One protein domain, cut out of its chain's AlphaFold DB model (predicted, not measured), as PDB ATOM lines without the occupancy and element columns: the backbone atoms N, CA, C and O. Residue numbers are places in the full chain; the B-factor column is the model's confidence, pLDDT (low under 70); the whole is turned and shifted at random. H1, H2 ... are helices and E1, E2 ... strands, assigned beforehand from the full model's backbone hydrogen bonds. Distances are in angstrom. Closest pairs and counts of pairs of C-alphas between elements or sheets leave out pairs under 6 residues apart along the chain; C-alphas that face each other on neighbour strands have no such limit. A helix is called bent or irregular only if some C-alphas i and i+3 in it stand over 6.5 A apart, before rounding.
ATOM      1  N   VAL A 283      46.372   8.232  11.915       89.44
ATOM      2  CA  VAL A 283      47.100   9.445  11.520       89.44
ATOM      3  C   VAL A 283      47.373   9.377  10.017       89.44
ATOM      4  O   VAL A 283      47.766   8.330   9.507       89.44
ATOM      5  N   VAL A 284      47.106  10.466   9.303       90.31
ATOM      6  CA  VAL A 284      47.361  10.613   7.868       90.31
ATOM      7  C   VAL A 284      48.279  11.812   7.680       90.31
ATOM      8  O   VAL A 284      47.877  12.951   7.919       90.31
ATOM      9  N   ALA A 285      49.512  11.547   7.257       89.31
ATOM     10  CA  ALA A 285      50.412  12.573   6.760       89.31
ATOM     11  C   ALA A 285      50.163  12.726   5.258       89.31
ATOM     12  O   ALA A 285      50.416  11.802   4.489       89.31
ATOM     13  N   CYS A 286      49.602  13.861   4.849       84.25
ATOM     14  CA  CYS A 286      49.401  14.155   3.438       84.25
ATOM     15  C   CYS A 286      50.729  14.567   2.810       84.25
ATOM     16  O   CYS A 286      51.477  15.362   3.390       84.25
ATOM     17  N   GLU A 287      50.978  14.087   1.596       83.25
ATOM     18  CA  GLU A 287      52.130  14.530   0.827       83.25
ATOM     19  C   GLU A 287      52.071  16.048   0.588       83.25
ATOM     20  O   GLU A 287      51.015  16.590   0.241       83.25
ATOM     21  N   PRO A 288      53.186  16.772   0.794       79.19
ATOM     22  CA  PRO A 288      53.239  18.199   0.530       79.19
ATOM     23  C   PRO A 288      52.955  18.507  -0.938       79.19
ATOM     24  O   PRO A 288      53.703  18.094  -1.824       79.19
ATOM     25  N   LEU A 289      51.936  19.326  -1.192       78.69
ATOM     26  CA  LEU A 289      51.755  19.916  -2.512       78.69
ATOM     27  C   LEU A 289      52.937  20.852  -2.798       78.69
ATOM     28  O   LEU A 289      53.135  21.846  -2.101       78.69
ATOM     29  N   ARG A 290      53.733  20.521  -3.820       77.94
ATOM     30  CA  ARG A 290      54.868  21.346  -4.281       77.94
ATOM     31  C   ARG A 290      54.458  22.394  -5.319       77.94
ATOM     32  O   ARG A 290      55.217  23.322  -5.595       77.94
ATOM     33  N   VAL A 291      53.263  22.243  -5.887       83.44
ATOM     34  CA  VAL A 291      52.700  23.091  -6.942       83.44
ATOM     35  C   VAL A 291      51.233  23.388  -6.661       83.44
ATOM     36  O   VAL A 291      50.548  22.622  -5.978       83.44
ATOM     37  N   CYS A 292      50.745  24.518  -7.169       82.38
ATOM     38  CA  CYS A 292      49.334  24.875  -7.062       82.38
ATOM     39  C   CYS A 292      48.485  23.900  -7.897       82.38
ATOM     40  O   CYS A 292      48.752  23.757  -9.089       82.38
ATOM     41  N   PRO A 293      47.440  23.264  -7.338       81.38
ATOM     42  CA  PRO A 293      46.593  22.350  -8.106       81.38
ATOM     43  C   PRO A 293      45.759  23.053  -9.190       81.38
ATOM     44  O   PRO A 293      45.269  22.384 -10.088       81.38
ATOM     45  N   GLN A 294      45.603  24.382  -9.116       83.25
ATOM     46  CA  GLN A 294      44.843  25.175 -10.089       83.25
ATOM     47  C   GLN A 294      45.723  25.686 -11.242       83.25
ATOM     48  O   GLN A 294      45.402  25.460 -12.400       83.25
ATOM     49  N   CYS A 295      46.857  26.334 -10.946       85.62
ATOM     50  CA  CYS A 295      47.706  26.978 -11.965       85.62
ATOM     51  C   CYS A 295      49.106  26.364 -12.128       85.62
ATOM     52  O   CYS A 295      49.919  26.893 -12.878       85.62
ATOM     53  N   ARG A 296      49.433  25.289 -11.395       82.19
ATOM     54  CA  ARG A 296      50.727  24.572 -11.416       82.19
ATOM     55  C   ARG A 296      51.978  25.388 -11.054       82.19
ATOM     56  O   ARG A 296      53.074  24.832 -11.036       82.19
ATOM     57  N   THR A 297      51.841  26.657 -10.669       81.00
ATOM     58  CA  THR A 297      52.953  27.474 -10.153       81.00
ATOM     59  C   THR A 297      53.578  26.824  -8.914       81.00
ATOM     60  O   THR A 297      52.855  26.315  -8.047       81.00
ATOM     61  N   LYS A 298      54.915  26.847  -8.816       77.81
ATOM     62  CA  LYS A 298      55.664  26.319  -7.664       77.81
ATOM     63  C   LYS A 298      55.239  27.020  -6.370       77.81
ATOM     64  O   LYS A 298      55.001  28.228  -6.359       77.81
ATOM     65  N   ALA A 299      55.139  26.249  -5.291       67.19
ATOM     66  CA  ALA A 299      54.801  26.768  -3.971       67.19
ATOM     67  C   ALA A 299      55.810  27.845  -3.531       67.19
ATOM     68  O   ALA A 299      57.021  27.678  -3.676       67.19
ATOM     69  N   THR A 300      55.307  28.953  -2.988       65.25
ATOM     70  CA  THR A 300      56.131  30.005  -2.380       65.25
ATOM     71  C   THR A 300      56.712  29.517  -1.043       65.25
ATOM     72  O   THR A 300      56.178  28.599  -0.416       65.25
ATOM     73  N   LYS A 301      57.819  30.124  -0.574       59.56
ATOM     74  CA  LYS A 301      58.503  29.743   0.686       59.56
ATOM     75  C   LYS A 301      57.592  29.790   1.934       59.56
ATOM     76  O   LYS A 301      57.931  29.194   2.953       59.56
ATOM     77  N   THR A 302      56.431  30.445   1.875       63.53
ATOM     78  CA  THR A 302      55.453  30.543   2.969       63.53
ATOM     79  C   THR A 302      54.521  29.325   3.024       63.53
ATOM     80  O   THR A 302      53.348  29.370   2.652       63.53
ATOM     81  N   CYS A 303      55.048  28.208   3.529       72.38
ATOM     82  CA  CYS A 303      54.276  26.996   3.816       72.38
ATOM     83  C   CYS A 303      53.940  26.901   5.311       72.38
ATOM     84  O   CYS A 303      54.830  26.978   6.156       72.38
ATOM     85  N   ARG A 304      52.670  26.650   5.649       81.25
ATOM     86  CA  ARG A 304      52.241  26.344   7.022       81.25
ATOM     87  C   ARG A 304      51.820  24.885   7.125       81.25
ATOM     88  O   ARG A 304      50.917  24.441   6.418       81.25
ATOM     89  N   THR A 305      52.430  24.150   8.048       85.88
ATOM     90  CA  THR A 305      51.951  22.817   8.430       85.88
ATOM     91  C   THR A 305      50.724  22.959   9.326       85.88
ATOM     92  O   THR A 305      50.756  23.648  10.347       85.88
ATOM     93  N   ILE A 306      49.632  22.308   8.942       86.38
ATOM     94  CA  ILE A 306      48.369  22.266   9.670       86.38
ATOM     95  C   ILE A 306      48.148  20.847  10.180       86.38
ATOM     96  O   ILE A 306      48.310  19.869   9.455       86.38
ATOM     97  N   THR A 307      47.739  20.751  11.444       88.31
ATOM     98  CA  THR A 307      47.264  19.509  12.055       88.31
ATOM     99  C   THR A 307      45.792  19.671  12.424       88.31
ATOM    100  O   THR A 307      45.439  20.611  13.140       88.31
ATOM    101  N   LYS A 308      44.928  18.773  11.938       88.12
ATOM    102  CA  LYS A 308      43.480  18.786  12.212       88.12
ATOM    103  C   LYS A 308      42.939  17.375  12.408       88.12
ATOM    104  O   LYS A 308      43.364  16.452  11.726       88.12
ATOM    105  N   CYS A 309      41.982  17.219  13.317       89.12
ATOM    106  CA  CYS A 309      41.250  15.968  13.497       89.12
ATOM    107  C   CYS A 309      39.950  16.013  12.687       89.12
ATOM    108  O   CYS A 309      39.179  16.960  12.812       89.12
ATOM    109  N   LEU A 310      39.735  14.992  11.862       89.69
ATOM    110  CA  LEU A 310      38.497  14.728  11.144       89.69
ATOM    111  C   LEU A 310      37.651  13.757  11.969       89.69
ATOM    112  O   LEU A 310      38.089  12.634  12.222       89.69
ATOM    113  N   HIS A 311      36.456  14.183  12.363       90.25
ATOM    114  CA  HIS A 311      35.450  13.343  13.015       90.25
ATOM    115  C   HIS A 311      34.487  12.814  11.953       90.25
ATOM    116  O   HIS A 311      33.867  13.615  11.255       90.25
ATOM    117  N   ASP A 312      34.370  11.496  11.807       91.50
ATOM    118  CA  ASP A 312      33.532  10.907  10.761       91.50
ATOM    119  C   ASP A 312      32.948   9.539  11.138       91.50
ATOM    120  O   ASP A 312      33.424   8.875  12.063       91.50
ATOM    121  N   LEU A 313      31.932   9.097  10.395       91.81
ATOM    122  CA  LEU A 313      31.327   7.772  10.532       91.81
ATOM    123  C   LEU A 313      31.853   6.809   9.463       91.81
ATOM    124  O   LEU A 313      31.988   7.155   8.286       91.81
ATOM    125  N   LYS A 314      32.118   5.565   9.871       90.25
ATOM    126  CA  LYS A 314      32.400   4.444   8.973       90.25
ATOM    127  C   LYS A 314      31.222   3.474   9.003       90.25
ATOM    128  O   LYS A 314      31.014   2.777   9.998       90.25
ATOM    129  N   PHE A 315      30.499   3.422   7.891       89.81
ATOM    130  CA  PHE A 315      29.441   2.451   7.644       89.81
ATOM    131  C   PHE A 315      30.040   1.110   7.207       89.81
ATOM    132  O   PHE A 315      30.978   1.058   6.408       89.81
ATOM    133  N   THR A 316      29.515   0.022   7.757       88.69
ATOM    134  CA  THR A 316      29.857  -1.362   7.409       88.69
ATOM    135  C   THR A 316      28.569  -2.174   7.285       88.69
ATOM    136  O   THR A 316      27.525  -1.733   7.759       88.69
ATOM    137  N   ARG A 317      28.632  -3.376   6.697       86.31
ATOM    138  CA  ARG A 317      27.455  -4.258   6.572       86.31
ATOM    139  C   ARG A 317      26.803  -4.602   7.917       86.31
ATOM    140  O   ARG A 317      25.602  -4.818   7.956       86.31
ATOM    141  N   CYS A 318      27.580  -4.621   9.000       87.50
ATOM    142  CA  CYS A 318      27.114  -5.027  10.326       87.50
ATOM    143  C   CYS A 318      26.909  -3.847  11.289       87.50
ATOM    144  O   CYS A 318      26.680  -4.065  12.476       87.50
ATOM    145  N   GLY A 319      27.032  -2.600  10.821       87.44
ATOM    146  CA  GLY A 319      26.771  -1.430  11.656       87.44
ATOM    147  C   GLY A 319      27.624  -0.207  11.345       87.44
ATOM    148  O   GLY A 319      28.337  -0.132  10.338       87.44
ATOM    149  N   VAL A 320      27.548   0.768  12.251       90.81
ATOM    150  CA  VAL A 320      28.176   2.087  12.124       90.81
ATOM    151  C   VAL A 320      29.193   2.280  13.238       90.81
ATOM    152  O   VAL A 320      28.894   2.059  14.409       90.81
ATOM    153  N   THR A 321      30.398   2.719  12.883       88.88
ATOM    154  CA  THR A 321      31.465   3.000  13.854       88.88
ATOM    155  C   THR A 321      31.934   4.447  13.747       88.88
ATOM    156  O   THR A 321      32.098   4.984  12.651       88.88
ATOM    157  N   GLY A 322      32.157   5.085  14.896       88.69
ATOM    158  CA  GLY A 322      32.746   6.417  14.966       88.69
ATOM    159  C   GLY A 322      34.256   6.359  14.766       88.69
ATOM    160  O   GLY A 322      34.928   5.477  15.302       88.69
ATOM    161  N   ARG A 323      34.806   7.300  13.998       89.31
ATOM    162  CA  ARG A 323      36.234   7.356  13.684       89.31
ATOM    163  C   ARG A 323      36.758   8.781  13.797       89.31
ATOM    164  O   ARG A 323      36.153   9.714  13.278       89.31
ATOM    165  N   VAL A 324      37.930   8.935  14.412       90.06
ATOM    166  CA  VAL A 324      38.659  10.210  14.437       90.06
ATOM    167  C   VAL A 324      40.006  10.036  13.750       90.06
ATOM    168  O   VAL A 324      40.825   9.216  14.165       90.06
ATOM    169  N   VAL A 325      40.246  10.795  12.681       90.19
ATOM    170  CA  VAL A 325      41.479  10.722  11.884       90.19
ATOM    171  C   VAL A 325      42.260  12.019  12.021       90.19
ATOM    172  O   VAL A 325      41.753  13.088  11.699       90.19
ATOM    173  N   LYS A 326      43.511  11.943  12.470       91.19
ATOM    174  CA  LYS A 326      44.401  13.105  12.553       91.19
ATOM    175  C   LYS A 326      45.093  13.311  11.208       91.19
ATOM    176  O   LYS A 326      45.909  12.487  10.814       91.19
ATOM    177  N   TYR A 327      44.790  14.411  10.535       91.19
ATOM    178  CA  TYR A 327      45.446  14.839   9.306       91.19
ATOM    179  C   TYR A 327      46.569  15.828   9.604       91.19
ATOM    180  O   TYR A 327      46.386  16.780  10.366       91.19
ATOM    181  N   GLN A 328      47.710  15.613   8.961       91.00
ATOM    182  CA  GLN A 328      48.849  16.521   8.939       91.00
ATOM    183  C   GLN A 328      49.133  16.877   7.483       91.00
ATOM    184  O   GLN A 328      49.498  16.010   6.697       91.00
ATOM    185  N   PHE A 329      48.924  18.135   7.106       88.12
ATOM    186  CA  PHE A 329      49.082  18.588   5.724       88.12
ATOM    187  C   PHE A 329      49.663  19.996   5.673       88.12
ATOM    188  O   PHE A 329      49.548  20.768   6.627       88.12
ATOM    189  N   ARG A 330      50.310  20.339   4.559       86.25
ATOM    190  CA  ARG A 330      50.856  21.680   4.334       86.25
ATOM    191  C   ARG A 330      49.903  22.492   3.478       86.25
ATOM    192  O   ARG A 330      49.382  21.987   2.488       86.25
ATOM    193  N   VAL A 331      49.713  23.751   3.857       85.06
ATOM    194  CA  VAL A 331      49.035  24.742   3.023       85.06
ATOM    195  C   VAL A 331      49.996  25.859   2.661       85.06
ATOM    196  O   VAL A 331      50.818  26.270   3.484       85.06
ATOM    197  N   PHE A 332      49.878  26.366   1.440       84.19
ATOM    198  CA  PHE A 332      50.597  27.554   0.991       84.19
ATOM    199  C   PHE A 332      49.653  28.481   0.227       84.19
ATOM    200  O   PHE A 332      48.579  28.068  -0.224       84.19
ATOM    201  N   TRP A 333      50.047  29.747   0.119       83.88
ATOM    202  CA  TRP A 333      49.321  30.752  -0.649       83.88
ATOM    203  C   TRP A 333      49.882  30.836  -2.068       83.88
ATOM    204  O   TRP A 333      51.083  31.029  -2.268       83.88
ATOM    205  N   CYS A 334      49.012  30.683  -3.062       83.81
ATOM    206  CA  CYS A 334      49.383  30.845  -4.458       83.81
ATOM    207  C   CYS A 334      49.241  32.316  -4.864       83.81
ATOM    208  O   CYS A 334      48.133  32.846  -4.856       83.81
ATOM    209  N   ALA A 335      50.343  32.953  -5.271       82.19
ATOM    210  CA  ALA A 335      50.330  34.351  -5.707       82.19
ATOM    211  C   ALA A 335      49.524  34.556  -7.006       82.19
ATOM    212  O   ALA A 335      48.822  35.554  -7.141       82.19
ATOM    213  N   THR A 336      49.564  33.583  -7.926       84.31
ATOM    214  CA  THR A 336      48.839  33.621  -9.207       84.31
ATOM    215  C   THR A 336      47.326  33.473  -9.015       84.31
ATOM    216  O   THR A 336      46.562  34.300  -9.493       84.31
ATOM    217  N   CYS A 337      46.876  32.457  -8.267       83.06
ATOM    218  CA  CYS A 337      45.445  32.219  -8.014       83.06
ATOM    219  C   CYS A 337      44.874  33.044  -6.851       83.06
ATOM    220  O   CYS A 337      43.683  32.949  -6.570       83.06
ATOM    221  N   ARG A 338      45.722  33.776  -6.116       85.00
ATOM    222  CA  ARG A 338      45.380  34.526  -4.894       85.00
ATOM    223  C   ARG A 338      44.597  33.708  -3.853       85.00
ATOM    224  O   ARG A 338      43.834  34.260  -3.065       85.00
ATOM    225  N   ALA A 339      44.819  32.396  -3.800       82.19
ATOM    226  CA  ALA A 339      44.094  31.464  -2.939       82.19
ATOM    227  C   ALA A 339      45.045  30.523  -2.185       82.19
ATOM    228  O   ALA A 339      46.149  30.222  -2.644       82.19
ATOM    229  N   PHE A 340      44.605  30.042  -1.019       82.69
ATOM    230  CA  PHE A 340      45.283  28.951  -0.315       82.69
ATOM    231  C   PHE A 340      44.991  27.613  -0.994       82.69
ATOM    232  O   PHE A 340      43.884  27.395  -1.488       82.69
ATOM    233  N   THR A 341      45.956  26.695  -0.954       79.94
ATOM    234  CA  THR A 341      45.727  25.312  -1.389       79.94
ATOM    235  C   THR A 341      44.543  24.675  -0.655       79.94
ATOM    236  O   THR A 341      44.354  24.927   0.543       79.94
ATOM    237  N   PRO A 342      43.758  23.828  -1.344       79.12
ATOM    238  CA  PRO A 342      42.592  23.187  -0.757       79.12
ATOM    239  C   PRO A 342      42.978  22.276   0.413       79.12
ATOM    240  O   PRO A 342      44.094  21.761   0.495       79.12
ATOM    241  N   TRP A 343      42.032  22.086   1.329       83.75
ATOM    242  CA  TRP A 343      42.143  21.081   2.384       83.75
ATOM    243  C   TRP A 343      41.982  19.676   1.783       83.75
ATOM    244  O   TRP A 343      41.454  19.555   0.673       83.75
ATOM    245  N   PRO A 344      42.404  18.612   2.492       81.94
ATOM    246  CA  PRO A 344      42.115  17.246   2.069       81.94
ATOM    247  C   PRO A 344      40.616  17.064   1.788       81.94
ATOM    248  O   PRO A 344      39.770  17.574   2.528       81.94
ATOM    249  N   LYS A 345      40.284  16.360   0.700       81.75
ATOM    250  CA  LYS A 345      38.913  16.223   0.167       81.75
ATOM    251  C   LYS A 345      37.927  15.584   1.153       81.75
ATOM    252  O   LYS A 345      36.715  15.729   0.991       81.75
ATOM    253  N   GLU A 346      38.451  14.868   2.142       81.56
ATOM    254  CA  GLU A 346      37.716  14.151   3.181       81.56
ATOM    255  C   GLU A 346      37.028  15.097   4.174       81.56
ATOM    256  O   GLU A 346      36.023  14.721   4.778       81.56
ATOM    257  N   PHE A 347      37.518  16.333   4.317       80.75
ATOM    258  CA  PHE A 347      36.854  17.355   5.120       80.75
ATOM    259  C   PHE A 347      35.634  17.907   4.375       80.75
ATOM    260  O   PHE A 347      35.710  18.278   3.199       80.75
ATOM    261  N   TRP A 348      34.494  17.989   5.062       77.12
ATOM    262  CA  TRP A 348      33.327  18.679   4.527       77.12
ATOM    263  C   TRP A 348      33.494  20.192   4.712       77.12
ATOM    264  O   TRP A 348      33.376  20.730   5.822       77.12
ATOM    265  N   GLY A 349      33.823  20.886   3.621       73.31
ATOM    266  CA  GLY A 349      34.147  22.311   3.647       73.31
ATOM    267  C   GLY A 349      35.361  22.614   4.537       73.31
ATOM    268  O   GLY A 349      36.328  21.859   4.576       73.31
ATOM    269  N   ARG A 350      35.319  23.731   5.278       69.00
ATOM    270  CA  ARG A 350      36.359  24.114   6.261       69.00
ATOM    271  C   ARG A 350      36.005  23.693   7.698       69.00
ATOM    272  O   ARG A 350      36.366  24.390   8.647       69.00
ATOM    273  N   THR A 351      35.245  22.608   7.861       81.25
ATOM    274  CA  THR A 351      34.827  22.091   9.177       81.25
ATOM    275  C   THR A 351      35.761  20.979   9.668       81.25
ATOM    276  O   THR A 351      36.709  20.609   8.984       81.25
ATOM    277  N   GLN A 352      35.521  20.464  10.875       84.56
ATOM    278  CA  GLN A 352      36.226  19.302  11.439       84.56
ATOM    279  C   GLN A 352      35.478  17.976  11.211       84.56
ATOM    280  O   GLN A 352      35.874  16.945  11.755       84.56
ATOM    281  N   TYR A 353      34.390  18.004  10.435       88.25
ATOM    282  CA  TYR A 353      33.486  16.875  10.233       88.25
ATOM    283  C   TYR A 353      33.654  16.280   8.837       88.25
ATOM    284  O   TYR A 353      33.859  17.000   7.853       88.25
ATOM    285  N   GLY A 354      33.606  14.954   8.765       88.38
ATOM    286  CA  GLY A 354      33.616  14.221   7.508       88.38
ATOM    287  C   GLY A 354      32.241  14.163   6.859       88.38
ATOM    288  O   GLY A 354      31.219  14.519   7.450       88.38
ATOM    289  N   ARG A 355      32.233  13.747   5.592       86.94
ATOM    290  CA  ARG A 355      31.027  13.767   4.754       86.94
ATOM    291  C   ARG A 355      29.971  12.776   5.234       86.94
ATOM    292  O   ARG A 355      28.791  13.090   5.174       86.94
ATOM    293  N   ASN A 356      30.393  11.617   5.738       90.50
ATOM    294  CA  ASN A 356      29.485  10.570   6.200       90.50
ATOM    295  C   ASN A 356      28.755  11.000   7.474       90.50
ATOM    296  O   ASN A 356      27.547  10.820   7.585       90.50
ATOM    297  N   LEU A 357      29.471  11.617   8.415       91.12
ATOM    298  CA  LEU A 357      28.874  12.198   9.612       91.12
ATOM    299  C   LEU A 357      27.921  13.350   9.271       91.12
ATOM    300  O   LEU A 357      26.843  13.435   9.859       91.12
ATOM    301  N   ALA A 358      28.294  14.217   8.325       88.44
ATOM    302  CA  ALA A 358      27.424  15.297   7.865       88.44
ATOM    303  C   ALA A 358      26.138  14.742   7.230       88.44
ATOM    304  O   ALA A 358      25.048  15.128   7.641       88.44
ATOM    305  N   ALA A 359      26.259  13.786   6.304       89.06
ATOM    306  CA  ALA A 359      25.121  13.139   5.655       89.06
ATOM    307  C   ALA A 359      24.203  12.441   6.668       89.06
ATOM    308  O   ALA A 359      22.995  12.645   6.639       89.06
ATOM    309  N   PHE A 360      24.773  11.695   7.619       90.88
ATOM    310  CA  PHE A 360      24.010  11.042   8.684       90.88
ATOM    311  C   PHE A 360      23.268  12.045   9.576       90.88
ATOM    312  O   PHE A 360      22.116  11.830   9.933       90.88
ATOM    313  N   SER A 361      23.906  13.171   9.906       89.19
ATOM    314  CA  SER A 361      23.274  14.218  10.718       89.19
ATOM    315  C   SER A 361      22.112  14.890   9.982       89.19
ATOM    316  O   SER A 361      21.120  15.240  10.614       89.19
ATOM    317  N   VAL A 362      22.232  15.069   8.662       88.00
ATOM    318  CA  VAL A 362      21.161  15.602   7.809       88.00
ATOM    319  C   VAL A 362      20.008  14.605   7.706       88.00
ATOM    320  O   VAL A 362      18.867  15.007   7.888       88.00
ATOM    321  N   PHE A 363      20.304  13.322   7.494       91.19
ATOM    322  CA  PHE A 363      19.307  12.247   7.463       91.19
ATOM    323  C   PHE A 363      18.492  12.185   8.765       91.19
ATOM    324  O   PHE A 363      17.268  12.245   8.740       91.19
ATOM    325  N   GLU A 364      19.160  12.162   9.920       89.50
ATOM    326  CA  GLU A 364      18.484  12.166  11.225       89.50
ATOM    327  C   GLU A 364      17.633  13.431  11.437       89.50
ATOM    328  O   GLU A 364      16.534  13.369  11.984       89.50
ATOM    329  N   ALA A 365      18.132  14.594  11.010       88.62
ATOM    330  CA  ALA A 365      17.449  15.862  11.238       88.62
ATOM    331  C   ALA A 365      16.253  16.099  10.307       88.62
ATOM    332  O   ALA A 365      15.259  16.676  10.744       88.62
ATOM    333  N   ILE A 366      16.365  15.696   9.039       88.31
ATOM    334  CA  ILE A 366      15.355  15.942   8.004       88.31
ATOM    335  C   ILE A 366      14.428  14.735   7.880       88.31
ATOM    336  O   ILE A 366      13.245  14.856   8.183       88.31
ATOM    337  N   ASP A 367      14.957  13.570   7.509       86.00
ATOM    338  CA  ASP A 367      14.131  12.400   7.188       86.00
ATOM    339  C   ASP A 367      13.503  11.789   8.445       86.00
ATOM    340  O   ASP A 367      12.346  11.375   8.426       86.00
ATOM    341  N   LEU A 368      14.238  11.778   9.563       89.19
ATOM    342  CA  LEU A 368      13.731  11.264  10.843       89.19
ATOM    343  C   LEU A 368      13.161  12.354  11.762       89.19
ATOM    344  O   LEU A 368      12.712  12.047  12.868       89.19
ATOM    345  N   CYS A 369      13.173  13.621  11.331       88.12
ATOM    346  CA  CYS A 369      12.661  14.766  12.094       88.12
ATOM    347  C   CYS A 369      13.219  14.871  13.533       88.12
ATOM    348  O   CYS A 369      12.567  15.394  14.444       88.12
ATOM    349  N   VAL A 370      14.442  14.383  13.772       87.00
ATOM    350  CA  VAL A 370      15.091  14.438  15.084       87.00
ATOM    351  C   VAL A 370      15.715  15.817  15.277       87.00
ATOM    352  O   VAL A 370      16.510  16.291  14.471       87.00
ATOM    353  N   SER A 371      15.420  16.480  16.399       86.81
ATOM    354  CA  SER A 371      16.033  17.785  16.683       86.81
ATOM    355  C   SER A 371      17.568  17.715  16.649       86.81
ATOM    356  O   SER A 371      18.172  16.822  17.248       86.81
ATOM    357  N   LEU A 372      18.219  18.714  16.038       80.81
ATOM    358  CA  LEU A 372      19.688  18.798  15.929       80.81
ATOM    359  C   LEU A 372      20.408  18.641  17.278       80.81
ATOM    360  O   LEU A 372      21.506  18.081  17.364       80.81
ATOM    361  N   ARG A 373      19.770  19.098  18.360       80.44
ATOM    362  CA  ARG A 373      20.257  18.908  19.728       80.44
ATOM    363  C   ARG A 373      20.315  17.431  20.119       80.44
ATOM    364  O   ARG A 373      21.304  16.987  20.701       80.44
ATOM    365  N   SER A 374      19.265  16.680  19.802       84.31
ATOM    366  CA  SER A 374      19.181  15.247  20.082       84.31
ATOM    367  C   SER A 374      20.152  14.461  19.206       84.31
ATOM    368  O   SER A 374      20.866  13.617  19.740       84.31
ATOM    369  N   VAL A 375      20.298  14.825  17.925       85.75
ATOM    370  CA  VAL A 375      21.324  14.258  17.026       85.75
ATOM    371  C   VAL A 375      22.724  14.438  17.620       85.75
ATOM    372  O   VAL A 375      23.458  13.470  17.806       85.75
ATOM    373  N   THR A 376      23.074  15.661  18.033       84.12
ATOM    374  CA  THR A 376      24.367  15.959  18.681       84.12
ATOM    375  C   THR A 376      24.566  15.131  19.956       84.12
ATOM    376  O   THR A 376      25.656  14.616  20.214       84.12
ATOM    377  N   HIS A 377      23.516  14.976  20.768       82.00
ATOM    378  CA  HIS A 377      23.576  14.172  21.986       82.00
ATOM    379  C   HIS A 377      23.816  12.688  21.686       82.00
ATOM    380  O   HIS A 377      24.671  12.073  22.326       82.00
ATOM    381  N   THR A 378      23.120  12.133  20.694       84.56
ATOM    382  CA  THR A 378      23.296  10.754  20.228       84.56
ATOM    383  C   THR A 378      24.709  10.533  19.704       84.56
ATOM    384  O   THR A 378      25.384   9.613  20.165       84.56
ATOM    385  N   LEU A 379      25.212  11.418  18.839       86.81
ATOM    386  CA  LEU A 379      26.571  11.335  18.297       86.81
ATOM    387  C   LEU A 379      27.637  11.355  19.400       86.81
ATOM    388  O   LEU A 379      28.586  10.570  19.383       86.81
ATOM    389  N   ASN A 380      27.456  12.208  20.407       85.38
ATOM    390  CA  ASN A 380      28.358  12.273  21.553       85.38
ATOM    391  C   ASN A 380      28.275  11.037  22.448       85.38
ATOM    392  O   ASN A 380      29.299  10.591  22.959       85.38
ATOM    393  N   ARG A 381      27.072  10.498  22.657       81.69
ATOM    394  CA  ARG A 381      26.841   9.361  23.554       81.69
ATOM    395  C   ARG A 381      27.287   8.037  22.938       81.69
ATOM    396  O   ARG A 381      27.871   7.226  23.645       81.69
ATOM    397  N   VAL A 382      27.007   7.832  21.653       83.38
ATOM    398  CA  VAL A 382      27.265   6.573  20.940       83.38
ATOM    399  C   VAL A 382      28.690   6.531  20.390       83.38
ATOM    400  O   VAL A 382      29.375   5.525  20.544       83.38
ATOM    401  N   PHE A 383      29.166   7.627  19.791       84.25
ATOM    402  CA  PHE A 383      30.457   7.656  19.092       84.25
ATOM    403  C   PHE A 383      31.552   8.439  19.823       84.25
ATOM    404  O   PHE A 383      32.711   8.394  19.411       84.25
ATOM    405  N   GLY A 384      31.225   9.152  20.906       78.75
ATOM    406  CA  GLY A 384      32.224   9.846  21.725       78.75
ATOM    407  C   GLY A 384      32.888  11.045  21.037       78.75
ATOM    408  O   GLY A 384      34.034  11.361  21.341       78.75
TER     409      GLY A 384
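This is residues 283 to 384 of the 418 residues of the protein "RNase_H_2 domain-containing protein" of Acidobacteria bacterium (UniProt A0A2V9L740). A long, bent hairpin of two strands, E2 and E3, makes most of the length of this domain, and near its turn two helices, H1 and H2, form a V whose open end meets the hairpin. The short strand E1 runs beside E3, loops around residues 290 to 301 and 335 to 339 lie at the other end of the longest axis, and the stretch 335 to 354 comes back from there to H1. The printed part has 102 residues, with three named strands and then two named helices in the order E1, E2, E3, H1, H2; the sheet runs E1, E3, E2 and is mixed, and the class is mixed, helices and strands. The whole is loose, with a radius of gyration of the C-alphas of 17.2 A, and elongated, with spans of 47 by 26 by 23 A.

Begin with the hairpin of E2, residues 303 to 316, and E3, residues 319 to 334, which are antiparallel neighbours at 159 degrees between their directions. Look there for N 310 and O 325, 2.8 A apart, and N 323 and O 312, 2.9 A apart, both within hydrogen-bond range. E2 bends by 50 degrees at residue 311, and E3 bends by 56 degrees at residue 330. Beside E3 you find E1, residues 283 to 285, its parallel neighbour at 25 degrees, with N 284 and O 326 within hydrogen-bond range at 2.8 A. E1 and E2 are the edge strands, they are apart, and the sheet is twisted. Past the named strands, residues 333 to 334 of E3 pair with residues 339 to 340, antiparallel. Move on to H1, residues 355 to 366, which is on the sheet at a height over the sheet of 9.9 A. It lies beside the strands, over none of them but only just, as 2 of its 12 C-alphas fall on E2. The closest C-alphas of H1 and E2 are those of Leu 357 and Asp 312, 5.0 A apart. H2, residues 372 to 383, only grazes the sheet with its residues 379 to 383; its closest C-alpha pair with E3 is Phe 383 and Gly 322, at 4.9 A. H1 and H2 touch, H1 with residues 361 to 365 alone and H2 with residues 372 to 375 alone, and their closest C-alphas, those of Ala 365 and Leu 372, are 6.0 A apart. The two helices run opposite ways at a steep tilt of 46 degrees. In H1 and H2 every O i to N i+4 pair is within hydrogen-bond range.

Find C-alpha 303 at (54.276, 26.996, 3.816); from there E2 runs 37.6 A to C-alpha 316 at (29.857, -1.362, 7.409). E3, residues 319 to 334, measures 42.6 A from first to last C-alpha, and E1, residues 283 to 285, measures 6.6 A. H1, residues 355 to 366, measures 16.2 A. H2, residues 372 to 383, measures 15.8 A and ends at C-alpha 383, at (30.457, 7.656, 19.092).

Look for the two C-alphas farthest apart at Lys 301 and Cys 369, 49.6 A from each other. The printed part, residues 283 to 384, has no cut. The links E1 to E2, 17 residues, and E3 to H1, 20 residues, are long; the links E2 to E3 and H1 to H2 are tight. The mean pLDDT of the printed part is 84.4, and you find values under 70 at residues 299 to 302 and at residue 350.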